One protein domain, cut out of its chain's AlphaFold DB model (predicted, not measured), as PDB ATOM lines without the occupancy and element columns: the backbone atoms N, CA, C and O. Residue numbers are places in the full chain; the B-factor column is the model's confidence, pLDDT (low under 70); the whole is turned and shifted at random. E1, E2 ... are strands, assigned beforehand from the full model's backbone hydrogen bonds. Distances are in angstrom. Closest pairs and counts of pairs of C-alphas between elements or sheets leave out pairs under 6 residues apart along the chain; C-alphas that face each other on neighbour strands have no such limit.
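AT A GLANCE: This is residues 977 to 1055 of the 1266 residues of an uncharacterized protein of Fonticula alba (UniProt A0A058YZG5). What shape is it? With little regular structure, three small strand hairpins, E1-E2, E3-E4 and E5-E6, follow one another along an elongated outline of 47 by 27 by 17 A, with looping residues 1015 to 1038 before the last. What makes it up? The 79 printed residues, all strand in class, have 26 in six named strands, paired antiparallel; the whole is only just loose, close to compact, radius of gyration of the C-alphas 14.2 A.

HOW THE PARTS SIT: Which strands pair? Hairpin E1, residues 988 to 991, and E2, 999 to 1002, has N 989 and O 1001 within hydrogen-bond range, 2.8 A. Hairpin E3, 1004 to 1006, and E4, 1009 to 1014, has N 1014 and O 1004, 2.8 A; hairpin E5, 1039 to 1042, and E6, 1050 to 1054, N 1051 and O 1041, 2.8 A. What joins them? E2 runs on into E3 at 80 degrees; E5 and E6 are apart from E1 to E4.

IN THESE COORDINATES: Where does E1 begin? C-alpha 988 is at (5.673, 34.130, -30.251). Where does E6, 12.3 A long, end? C-alpha 1054 is at (-11.860, 8.727, -27.050).

THE WHOLE: Which link is long? E4 to E5, 24 residues; the printed part has no cut. Where is pLDDT under 70? At residues 978 to 980 and 1044 to 1048.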
ATOM      1  N   TYR A 977      12.611  40.695 -28.526       70.25
ATOM      2  CA  TYR A 977      13.455  40.707 -29.731       70.25
ATOM      3  C   TYR A 977      14.422  41.896 -29.838       70.25
ATOM      4  O   TYR A 977      14.206  42.986 -29.298       70.25
ATOM      5  N   ALA A 978      15.506  41.671 -30.581       58.22
ATOM      6  CA  ALA A 978      16.542  42.657 -30.862       58.22
ATOM      7  C   ALA A 978      16.045  43.783 -31.800       58.22
ATOM      8  O   ALA A 978      15.260  43.522 -32.705       58.22
ATOM      9  N   PRO A 979      16.520  45.034 -31.650       52.16
ATOM     10  CA  PRO A 979      17.684  45.413 -30.852       52.16
ATOM     11  C   PRO A 979      17.341  45.959 -29.455       52.16
ATOM     12  O   PRO A 979      18.199  45.952 -28.577       52.16
ATOM     13  N   ASP A 980      16.103  46.409 -29.231       59.41
ATOM     14  CA  ASP A 980      15.682  47.127 -28.014       59.41
ATOM     15  C   ASP A 980      15.030  46.217 -26.947       59.41
ATOM     16  O   ASP A 980      14.437  46.723 -25.999       59.41
ATOM     17  N   CYS A 981      15.085  44.891 -27.126       72.31
ATOM     18  CA  CYS A 981      14.408  43.883 -26.295       72.31
ATOM     19  C   CYS A 981      12.926  44.210 -26.035       72.31
ATOM     20  O   CYS A 981      12.420  44.105 -24.916       72.31
ATOM     21  N   ARG A 982      12.213  44.615 -27.094       75.25
ATOM     22  CA  ARG A 982      10.759  44.839 -27.052       75.25
ATOM     23  C   ARG A 982      10.041  43.493 -27.030       75.25
ATOM     24  O   ARG A 982      10.553  42.523 -27.583       75.25
ATOM     25  N   GLY A 983       8.864  43.439 -26.408       80.44
ATOM     26  CA  GLY A 983       8.036  42.230 -26.393       80.44
ATOM     27  C   GLY A 983       7.676  41.760 -27.803       80.44
ATOM     28  O   GLY A 983       7.409  42.587 -28.676       80.44
ATOM     29  N   CYS A 984       7.687  40.445 -28.008       85.19
ATOM     30  CA  CYS A 984       7.197  39.806 -29.226       85.19
ATOM     31  C   CYS A 984       5.700  40.065 -29.468       85.19
ATOM     32  O   CYS A 984       4.973  40.475 -28.558       85.19
ATOM     33  N   ASP A 985       5.220  39.723 -30.669       89.81
ATOM     34  CA  ASP A 985       3.800  39.408 -30.847       89.81
ATOM     35  C   ASP A 985       3.373  38.327 -29.835       89.81
ATOM     36  O   ASP A 985       4.153  37.430 -29.502       89.81
ATOM     37  N   ALA A 986       2.131  38.400 -29.351       87.44
ATOM     38  CA  ALA A 986       1.606  37.469 -28.355       87.44
ATOM     39  C   ALA A 986       1.648  35.998 -28.816       87.44
ATOM     40  O   ALA A 986       1.677  35.103 -27.974       87.44
ATOM     41  N   GLY A 987       1.670  35.742 -30.129       88.19
ATOM     42  CA  GLY A 987       1.849  34.421 -30.722       88.19
ATOM     43  C   GLY A 987       3.256  33.832 -30.604       88.19
ATOM     44  O   GLY A 987       3.399  32.619 -30.752       88.19
ATOM     45  N   CYS A 988       4.295  34.622 -30.314       88.88
ATOM     46  CA  CYS A 988       5.673  34.130 -30.251       88.88
ATOM     47  C   CYS A 988       6.182  33.936 -28.810       88.88
ATOM     48  O   CYS A 988       6.036  34.798 -27.947       88.88
ATOM     49  N   ARG A 989       6.913  32.842 -28.580       85.81
ATOM     50  CA  ARG A 989       7.747  32.613 -27.384       85.81
ATOM     51  C   ARG A 989       9.170  33.139 -27.573       85.81
ATOM     52  O   ARG A 989       9.810  33.585 -26.623       85.81
ATOM     53  N   ALA A 990       9.657  33.091 -28.806       82.69
ATOM     54  CA  ALA A 990      10.850  33.781 -29.267       82.69
ATOM     55  C   ALA A 990      10.563  34.345 -30.660       82.69
ATOM     56  O   ALA A 990       9.849  33.722 -31.447       82.69
ATOM     57  N   CYS A 991      11.093  35.525 -30.956       79.94
ATOM     58  CA  CYS A 991      10.879  36.209 -32.224       79.94
ATOM     59  C   CYS A 991      12.100  37.048 -32.609       79.94
ATOM     60  O   CYS A 991      13.004  37.289 -31.806       79.94
ATOM     61  N   ARG A 992      12.116  37.492 -33.863       75.56
ATOM     62  CA  ARG A 992      13.096  38.426 -34.428       75.56
ATOM     63  C   ARG A 992      12.530  39.839 -34.610       75.56
ATOM     64  O   ARG A 992      13.295  40.791 -34.721       75.56
ATOM     65  N   GLY A 993      11.213  39.992 -34.587       73.81
ATOM     66  CA  GLY A 993      10.502  41.242 -34.836       73.81
ATOM     67  C   GLY A 993       9.162  41.303 -34.089       73.81
ATOM     68  O   GLY A 993       8.810  40.359 -33.378       73.81
ATOM     69  N   PRO A 994       8.425  42.420 -34.206       78.81
ATOM     70  CA  PRO A 994       7.168  42.640 -33.491       78.81
ATOM     71  C   PRO A 994       5.951  41.941 -34.111       78.81
ATOM     72  O   PRO A 994       4.873  42.022 -33.530       78.81
ATOM     73  N   GLY A 995       6.066  41.361 -35.306       79.00
ATOM     74  CA  GLY A 995       4.949  40.768 -36.034       79.00
ATOM     75  C   GLY A 995       4.772  39.268 -35.765       79.00
ATOM     76  O   GLY A 995       5.742  38.570 -35.469       79.00
ATOM     77  N   PRO A 996       3.557  38.722 -35.961       76.81
ATOM     78  CA  PRO A 996       3.291  37.285 -35.816       76.81
ATOM     79  C   PRO A 996       4.006  36.421 -36.871       76.81
ATOM     80  O   PRO A 996       4.112  35.213 -36.697       76.81
ATOM     81  N   GLY A 997       4.508  37.023 -37.958       79.69
ATOM     82  CA  GLY A 997       5.378  36.358 -38.935       79.69
ATOM     83  C   GLY A 997       6.861  36.328 -38.542       79.69
ATOM     84  O   GLY A 997       7.637  35.631 -39.188       79.69
ATOM     85  N   ASP A 998       7.262  37.047 -37.488       81.25
ATOM     86  CA  ASP A 998       8.663  37.156 -37.062       81.25
ATOM     87  C   ASP A 998       9.033  36.134 -35.967       81.25
ATOM     88  O   ASP A 998      10.123  36.202 -35.384       81.25
ATOM     89  N   CYS A 999       8.128  35.210 -35.628       83.88
ATOM     90  CA  CYS A 999       8.353  34.199 -34.600       83.88
ATOM     91  C   CYS A 999       9.467  33.214 -35.006       83.88
ATOM     92  O   CYS A 999       9.459  32.648 -36.094       83.88
ATOM     93  N   THR A1000      10.401  32.944 -34.093       83.75
ATOM     94  CA  THR A1000      11.394  31.855 -34.202       83.75
ATOM     95  C   THR A1000      11.042  30.646 -33.337       83.75
ATOM     96  O   THR A1000      11.585  29.566 -33.548       83.75
ATOM     97  N   ALA A1001      10.130  30.817 -32.379       85.50
ATOM     98  CA  ALA A1001       9.417  29.742 -31.703       85.50
ATOM     99  C   ALA A1001       8.031  30.257 -31.296       85.50
ATOM    100  O   ALA A1001       7.931  31.315 -30.667       85.50
ATOM    101  N   CYS A1002       6.965  29.527 -31.623       87.88
ATOM    102  CA  CYS A1002       5.610  29.912 -31.236       87.88
ATOM    103  C   CYS A1002       5.387  29.790 -29.718       87.88
ATOM    104  O   CYS A1002       5.988  28.954 -29.038       87.88
ATOM    105  N   ALA A1003       4.473  30.594 -29.171       86.88
ATOM    106  CA  ALA A1003       3.897  30.355 -27.852       86.88
ATOM    107  C   ALA A1003       3.111  29.035 -27.887       86.88
ATOM    108  O   ALA A1003       3.465  28.100 -27.163       86.88
ATOM    109  N   ALA A1004       2.157  28.938 -28.816       88.31
ATOM    110  CA  ALA A1004       1.385  27.746 -29.146       88.31
ATOM    111  C   ALA A1004       1.267  27.562 -30.679       88.31
ATOM    112  O   ALA A1004       1.323  28.546 -31.411       88.31
ATOM    113  N   PHE A1005       1.091  26.336 -31.182       90.44
ATOM    114  CA  PHE A1005       0.843  26.049 -32.609       90.44
ATOM    115  C   PHE A1005       0.001  24.778 -32.808       90.44
ATOM    116  O   PHE A1005      -0.030  23.905 -31.941       90.44
ATOM    117  N   LEU A1006      -0.680  24.641 -33.951       87.44
ATOM    118  CA  LEU A1006      -1.387  23.403 -34.314       87.44
ATOM    119  C   LEU A1006      -0.429  22.427 -35.025       87.44
ATOM    120  O   LEU A1006       0.303  22.877 -35.903       87.44
ATOM    121  N   PRO A1007      -0.444  21.111 -34.726       83.19
ATOM    122  CA  PRO A1007       0.440  20.138 -35.382       83.19
ATOM    123  C   PRO A1007       0.365  20.138 -36.917       83.19
ATOM    124  O   PRO A1007       1.387  19.968 -37.575       83.19
ATOM    125  N   ASP A1008      -0.820  20.394 -37.481       83.12
ATOM    126  CA  ASP A1008      -1.057  20.453 -38.933       83.12
ATOM    127  C   ASP A1008      -0.616  21.788 -39.580       83.12
ATOM    128  O   ASP A1008      -0.678  21.941 -40.798       83.12
ATOM    129  N   ALA A1009      -0.210  22.775 -38.772       82.81
ATOM    130  CA  ALA A1009       0.200  24.112 -39.201       82.81
ATOM    131  C   ALA A1009       1.255  24.705 -38.233       82.81
ATOM    132  O   ALA A1009       0.964  25.673 -37.523       82.81
ATOM    133  N   PRO A1010       2.475  24.134 -38.167       82.38
ATOM    134  CA  PRO A1010       3.478  24.499 -37.161       82.38
ATOM    135  C   PRO A1010       3.991  25.940 -37.282       82.38
ATOM    136  O   PRO A1010       4.305  26.556 -36.269       82.38
ATOM    137  N   ASP A1011       4.015  26.501 -38.494       81.00
ATOM    138  CA  ASP A1011       4.433  27.888 -38.746       81.00
ATOM    139  C   ASP A1011       3.344  28.925 -38.383       81.00
ATOM    140  O   ASP A1011       3.598  30.130 -38.367       81.00
ATOM    141  N   ALA A1012       2.114  28.482 -38.088       86.62
ATOM    142  CA  ALA A1012       0.990  29.348 -37.741       86.62
ATOM    143  C   ALA A1012       0.926  29.583 -36.222       86.62
ATOM    144  O   ALA A1012       0.096  29.005 -35.516       86.62
ATOM    145  N   CYS A1013       1.819  30.435 -35.717       89.19
ATOM    146  CA  CYS A1013       1.922  30.726 -34.290       89.19
ATOM    147  C   CYS A1013       0.650  31.363 -33.691       89.19
ATOM    148  O   CYS A1013       0.068  32.298 -34.242       89.19
ATOM    149  N   LEU A1014       0.253  30.879 -32.512       87.75
ATOM    150  CA  LEU A1014      -0.932  31.279 -31.752       87.75
ATOM    151  C   LEU A1014      -0.541  31.741 -30.343       87.75
ATOM    152  O   LEU A1014       0.344  31.163 -29.713       87.75
ATOM    153  N   ALA A1015      -1.246  32.744 -29.810       85.81
ATOM    154  CA  ALA A1015      -1.003  33.266 -28.456       85.81
ATOM    155  C   ALA A1015      -1.440  32.306 -27.332       85.81
ATOM    156  O   ALA A1015      -0.992  32.408 -26.191       85.81
ATOM    157  N   SER A1016      -2.323  31.364 -27.654       88.69
ATOM    158  CA  SER A1016      -2.745  30.258 -26.800       88.69
ATOM    159  C   SER A1016      -3.310  29.137 -27.671       88.69
ATOM    160  O   SER A1016      -3.664  29.359 -28.832       88.69
ATOM    161  N   CYS A1017      -3.409  27.923 -27.127       88.69
ATOM    162  CA  CYS A1017      -4.086  26.843 -27.837       88.69
ATOM    163  C   CYS A1017      -5.589  27.132 -28.001       88.69
ATOM    164  O   CYS A1017      -6.200  27.688 -27.080       88.69
ATOM    165  N   PRO A1018      -6.203  26.737 -29.136       86.31
ATOM    166  CA  PRO A1018      -7.650  26.796 -29.312       86.31
ATOM    167  C   PRO A1018      -8.387  26.028 -28.214       86.31
ATOM    168  O   PRO A1018      -7.876  25.036 -27.692       86.31
ATOM    169  N   GLU A1019      -9.603  26.469 -27.889       83.44
ATOM    170  CA  GLU A1019     -10.429  25.874 -26.834       83.44
ATOM    171  C   GLU A1019     -10.514  24.343 -26.978       83.44
ATOM    172  O   GLU A1019     -10.806  23.818 -28.050       83.44
ATOM    173  N   GLY A1020     -10.204  23.620 -25.903       79.56
ATOM    174  CA  GLY A1020     -10.197  22.156 -25.879       79.56
ATOM    175  C   GLY A1020      -8.894  21.463 -26.286       79.56
ATOM    176  O   GLY A1020      -8.735  20.284 -25.960       79.56
ATOM    177  N   LEU A1021      -7.947  22.174 -26.901       86.88
ATOM    178  CA  LEU A1021      -6.549  21.743 -26.966       86.88
ATOM    179  C   LEU A1021      -5.744  22.357 -25.817       86.88
ATOM    180  O   LEU A1021      -6.080  23.409 -25.272       86.88
ATOM    181  N   PHE A1022      -4.653  21.691 -25.465       84.94
ATOM    182  CA  PHE A1022      -3.735  22.096 -24.409       84.94
ATOM    183  C   PHE A1022      -2.300  22.049 -24.954       84.94
ATOM    184  O   PHE A1022      -2.010  21.192 -25.792       84.94
ATOM    185  N   PRO A1023      -1.401  22.955 -24.528       83.06
ATOM    186  CA  PRO A1023       0.007  22.858 -24.898       83.06
ATOM    187  C   PRO A1023       0.592  21.556 -24.337       83.06
ATOM    188  O   PRO A1023       0.264  21.170 -23.210       83.06
ATOM    189  N   ASP A1024       1.440  20.883 -25.114       80.50
ATOM    190  CA  ASP A1024       2.093  19.643 -24.690       80.50
ATOM    191  C   ASP A1024       2.858  19.854 -23.360       80.50
ATOM    192  O   ASP A1024       3.636  20.811 -23.255       80.50
ATOM    193  N   PRO A1025       2.688  18.986 -22.340       71.69
ATOM    194  CA  PRO A1025       3.479  19.040 -21.108       71.69
ATOM    195  C   PRO A1025       5.003  18.905 -21.316       71.69
ATOM    196  O   PRO A1025       5.757  19.271 -20.417       71.69
ATOM    197  N   ALA A1026       5.475  18.437 -22.477       71.88
ATOM    198  CA  ALA A1026       6.882  18.474 -22.884       71.88
ATOM    199  C   ALA A1026       7.398  19.894 -23.208       71.88
ATOM    200  O   ALA A1026       8.607  20.102 -23.303       71.88
ATOM    201  N   GLY A1027       6.507  20.881 -23.366       70.00
ATOM    202  CA  GLY A1027       6.865  22.294 -23.516       70.00
ATOM    203  C   GLY A1027       7.286  22.727 -24.924       70.00
ATOM    204  O   GLY A1027       7.791  23.839 -25.078       70.00
ATOM    205  N   ASP A1028       7.071  21.912 -25.963       78.19
ATOM    206  CA  ASP A1028       7.348  22.301 -27.357       78.19
ATOM    207  C   ASP A1028       6.453  23.476 -27.814       78.19
ATOM    208  O   ASP A1028       6.934  24.431 -28.422       78.19
ATOM    209  N   GLY A1029       5.183  23.500 -27.403       80.62
ATOM    210  CA  GLY A1029       4.155  24.455 -27.837       80.62
ATOM    211  C   GLY A1029       3.101  23.854 -28.765       80.62
ATOM    212  O   GLY A1029       2.168  24.558 -29.147       80.62
ATOM    213  N   ALA A1030       3.213  22.572 -29.111       88.00
ATOM    214  CA  ALA A1030       2.213  21.875 -29.896       88.00
ATOM    215  C   ALA A1030       0.906  21.787 -29.099       88.00
ATOM    216  O   ALA A1030       0.875  21.313 -27.962       88.00
ATOM    217  N   CYS A1031      -0.189  22.224 -29.707       90.00
ATOM    218  CA  CYS A1031      -1.526  22.097 -29.154       90.00
ATOM    219  C   CYS A1031      -2.047  20.685 -29.406       90.00
ATOM    220  O   CYS A1031      -2.357  20.319 -30.538       90.00
ATOM    221  N   ARG A1032      -2.139  19.892 -28.340       88.88
ATOM    222  CA  ARG A1032      -2.561  18.489 -28.375       88.88
ATOM    223  C   ARG A1032      -3.822  18.287 -27.537       88.88
ATOM    224  O   ARG A1032      -4.297  19.198 -26.854       88.88
ATOM    225  N   CYS A1033      -4.392  17.090 -27.607       86.38
ATOM    226  CA  CYS A1033      -5.505  16.700 -26.747       86.38
ATOM    227  C   CYS A1033      -5.107  16.786 -25.263       86.38
ATOM    228  O   CYS A1033      -3.934  16.657 -24.912       86.38
ATOM    229  N   HIS A1034      -6.082  16.982 -24.371       84.06
ATOM    230  CA  HIS A1034      -5.822  16.916 -22.930       84.06
ATOM    231  C   HIS A1034      -5.197  15.557 -22.549       84.06
ATOM    232  O   HIS A1034      -5.697  14.551 -23.040       84.06
ATOM    233  N   PRO A1035      -4.216  15.460 -21.627       82.75
ATOM    234  CA  PRO A1035      -3.587  14.175 -21.282       82.75
ATOM    235  C   PRO A1035      -4.520  13.072 -20.748       82.75
ATOM    236  O   PRO A1035      -4.133  11.910 -20.740       82.75
ATOM    237  N   SER A1036      -5.749  13.396 -20.315       82.88
ATOM    238  CA  SER A1036      -6.775  12.381 -19.997       82.88
ATOM    239  C   SER A1036      -7.582  11.893 -21.208       82.88
ATOM    240  O   SER A1036      -8.507  11.115 -21.030       82.88
ATOM    241  N   CYS A1037      -7.273  12.353 -22.420       86.25
ATOM    242  CA  CYS A1037      -7.983  12.067 -23.661       86.25
ATOM    243  C   CYS A1037      -7.042  11.368 -24.653       86.25
ATOM    244  O   CYS A1037      -5.969  11.889 -24.946       86.25
ATOM    245  N   ALA A1038      -7.447  10.213 -25.184       85.06
ATOM    246  CA  ALA A1038      -6.650   9.453 -26.148       85.06
ATOM    247  C   ALA A1038      -6.732  10.054 -27.563       85.06
ATOM    248  O   ALA A1038      -5.728  10.112 -28.271       85.06
ATOM    249  N   ARG A1039      -7.913  10.554 -27.952       86.25
ATOM    250  CA  ARG A1039      -8.158  11.204 -29.248       86.25
ATOM    251  C   ARG A1039      -9.194  12.310 -29.112       86.25
ATOM    252  O   ARG A1039     -10.251  12.130 -28.504       86.25
ATOM    253  N   CYS A1040      -8.901  13.449 -29.727       87.62
ATOM    254  CA  CYS A1040      -9.782  14.603 -29.815       87.62
ATOM    255  C   CYS A1040      -9.925  15.060 -31.270       87.62
ATOM    256  O   CYS A1040      -9.037  14.848 -32.091       87.62
ATOM    257  N   GLU A1041     -11.057  15.682 -31.582       84.38
ATOM    258  CA  GLU A1041     -11.440  16.100 -32.930       84.38
ATOM    259  C   GLU A1041     -12.063  17.503 -32.893       84.38
ATOM    260  O   GLU A1041     -12.575  17.910 -31.843       84.38
ATOM    261  N   PRO A1042     -12.063  18.258 -34.008       80.69
ATOM    262  CA  PRO A1042     -12.779  19.527 -34.092       80.69
ATOM    263  C   PRO A1042     -14.247  19.379 -33.671       80.69
ATOM    264  O   PRO A1042     -14.942  18.436 -34.062       80.69
ATOM    265  N   ALA A1043     -14.739  20.310 -32.859       73.75
ATOM    266  CA  ALA A1043     -16.138  20.327 -32.464       73.75
ATOM    267  C   ALA A1043     -17.032  20.667 -33.682       73.75
ATOM    268  O   ALA A1043     -16.677  21.531 -34.486       73.75
ATOM    269  N   PRO A1044     -18.206  20.019 -33.840       66.06
ATOM    270  CA  PRO A1044     -18.991  20.075 -35.080       66.06
ATOM    271  C   PRO A1044     -19.638  21.439 -35.384       66.06
ATOM    272  O   PRO A1044     -20.208  21.612 -36.458       66.06
ATOM    273  N   ALA A1045     -19.560  22.414 -34.472       64.88
ATOM    274  CA  ALA A1045     -19.934  23.798 -34.743       64.88
ATOM    275  C   ALA A1045     -18.667  24.643 -35.006       64.88
ATOM    276  O   ALA A1045     -17.780  24.695 -34.145       64.88
ATOM    277  N   PRO A1046     -18.552  25.333 -36.158       52.69
ATOM    278  CA  PRO A1046     -17.333  26.048 -36.528       52.69
ATOM    279  C   PRO A1046     -16.996  27.142 -35.506       52.69
ATOM    280  O   PRO A1046     -17.812  28.016 -35.220       52.69
ATOM    281  N   GLY A1047     -15.777  27.084 -34.963       58.56
ATOM    282  CA  GLY A1047     -15.296  28.000 -33.924       58.56
ATOM    283  C   GLY A1047     -15.554  27.559 -32.476       58.56
ATOM    284  O   GLY A1047     -15.259  28.335 -31.578       58.56
ATOM    285  N   THR A1048     -16.057  26.342 -32.227       63.38
ATOM    286  CA  THR A1048     -16.302  25.808 -30.861       63.38
ATOM    287  C   THR A1048     -15.187  24.896 -30.321       63.38
ATOM    288  O   THR A1048     -15.412  24.071 -29.437       63.38
ATOM    289  N   GLY A1049     -13.967  25.052 -30.846       76.56
ATOM    290  CA  GLY A1049     -12.780  24.357 -30.350       76.56
ATOM    291  C   GLY A1049     -12.683  22.881 -30.749       76.56
ATOM    292  O   GLY A1049     -13.194  22.463 -31.789       76.56
ATOM    293  N   TYR A1050     -11.997  22.098 -29.919       84.44
ATOM    294  CA  TYR A1050     -11.780  20.658 -30.064       84.44
ATOM    295  C   TYR A1050     -12.444  19.907 -28.909       84.44
ATOM    296  O   TYR A1050     -12.433  20.357 -27.761       84.44
ATOM    297  N   ARG A1051     -13.005  18.732 -29.189       85.44
ATOM    298  CA  ARG A1051     -13.630  17.859 -28.189       85.44
ATOM    299  C   ARG A1051     -12.925  16.513 -28.113       85.44
ATOM    300  O   ARG A1051     -12.504  15.974 -29.130       85.44
ATOM    301  N   CYS A1052     -12.830  15.957 -26.916       84.56
ATOM    302  CA  CYS A1052     -12.432  14.578 -26.717       84.56
ATOM    303  C   CYS A1052     -13.499  13.638 -27.292       84.56
ATOM    304  O   CYS A1052     -14.692  13.836 -27.050       84.56
ATOM    305  N   VAL A1053     -13.066  12.632 -28.048       85.19
ATOM    306  CA  VAL A1053     -13.931  11.580 -28.606       85.19
ATOM    307  C   VAL A1053     -13.575  10.191 -28.073       85.19
ATOM    308  O   VAL A1053     -14.410   9.295 -28.131       85.19
ATOM    309  N   GLU A1054     -12.377  10.018 -27.508       85.62
ATOM    310  CA  GLU A1054     -11.860   8.727 -27.050       85.62
ATOM    311  C   GLU A1054     -11.062   8.888 -25.748       85.62
ATOM    312  O   GLU A1054     -10.208   9.772 -25.635       85.62
ATOM    313  N   CYS A1055     -11.316   8.018 -24.771       85.62
ATOM    314  CA  CYS A1055     -10.634   8.014 -23.476       85.62
ATOM    315  C   CYS A1055      -9.696   6.809 -23.343       85.62
ATOM    316  O   CYS A1055     -10.031   5.729 -23.830       85.62
TER     317      CYS A1055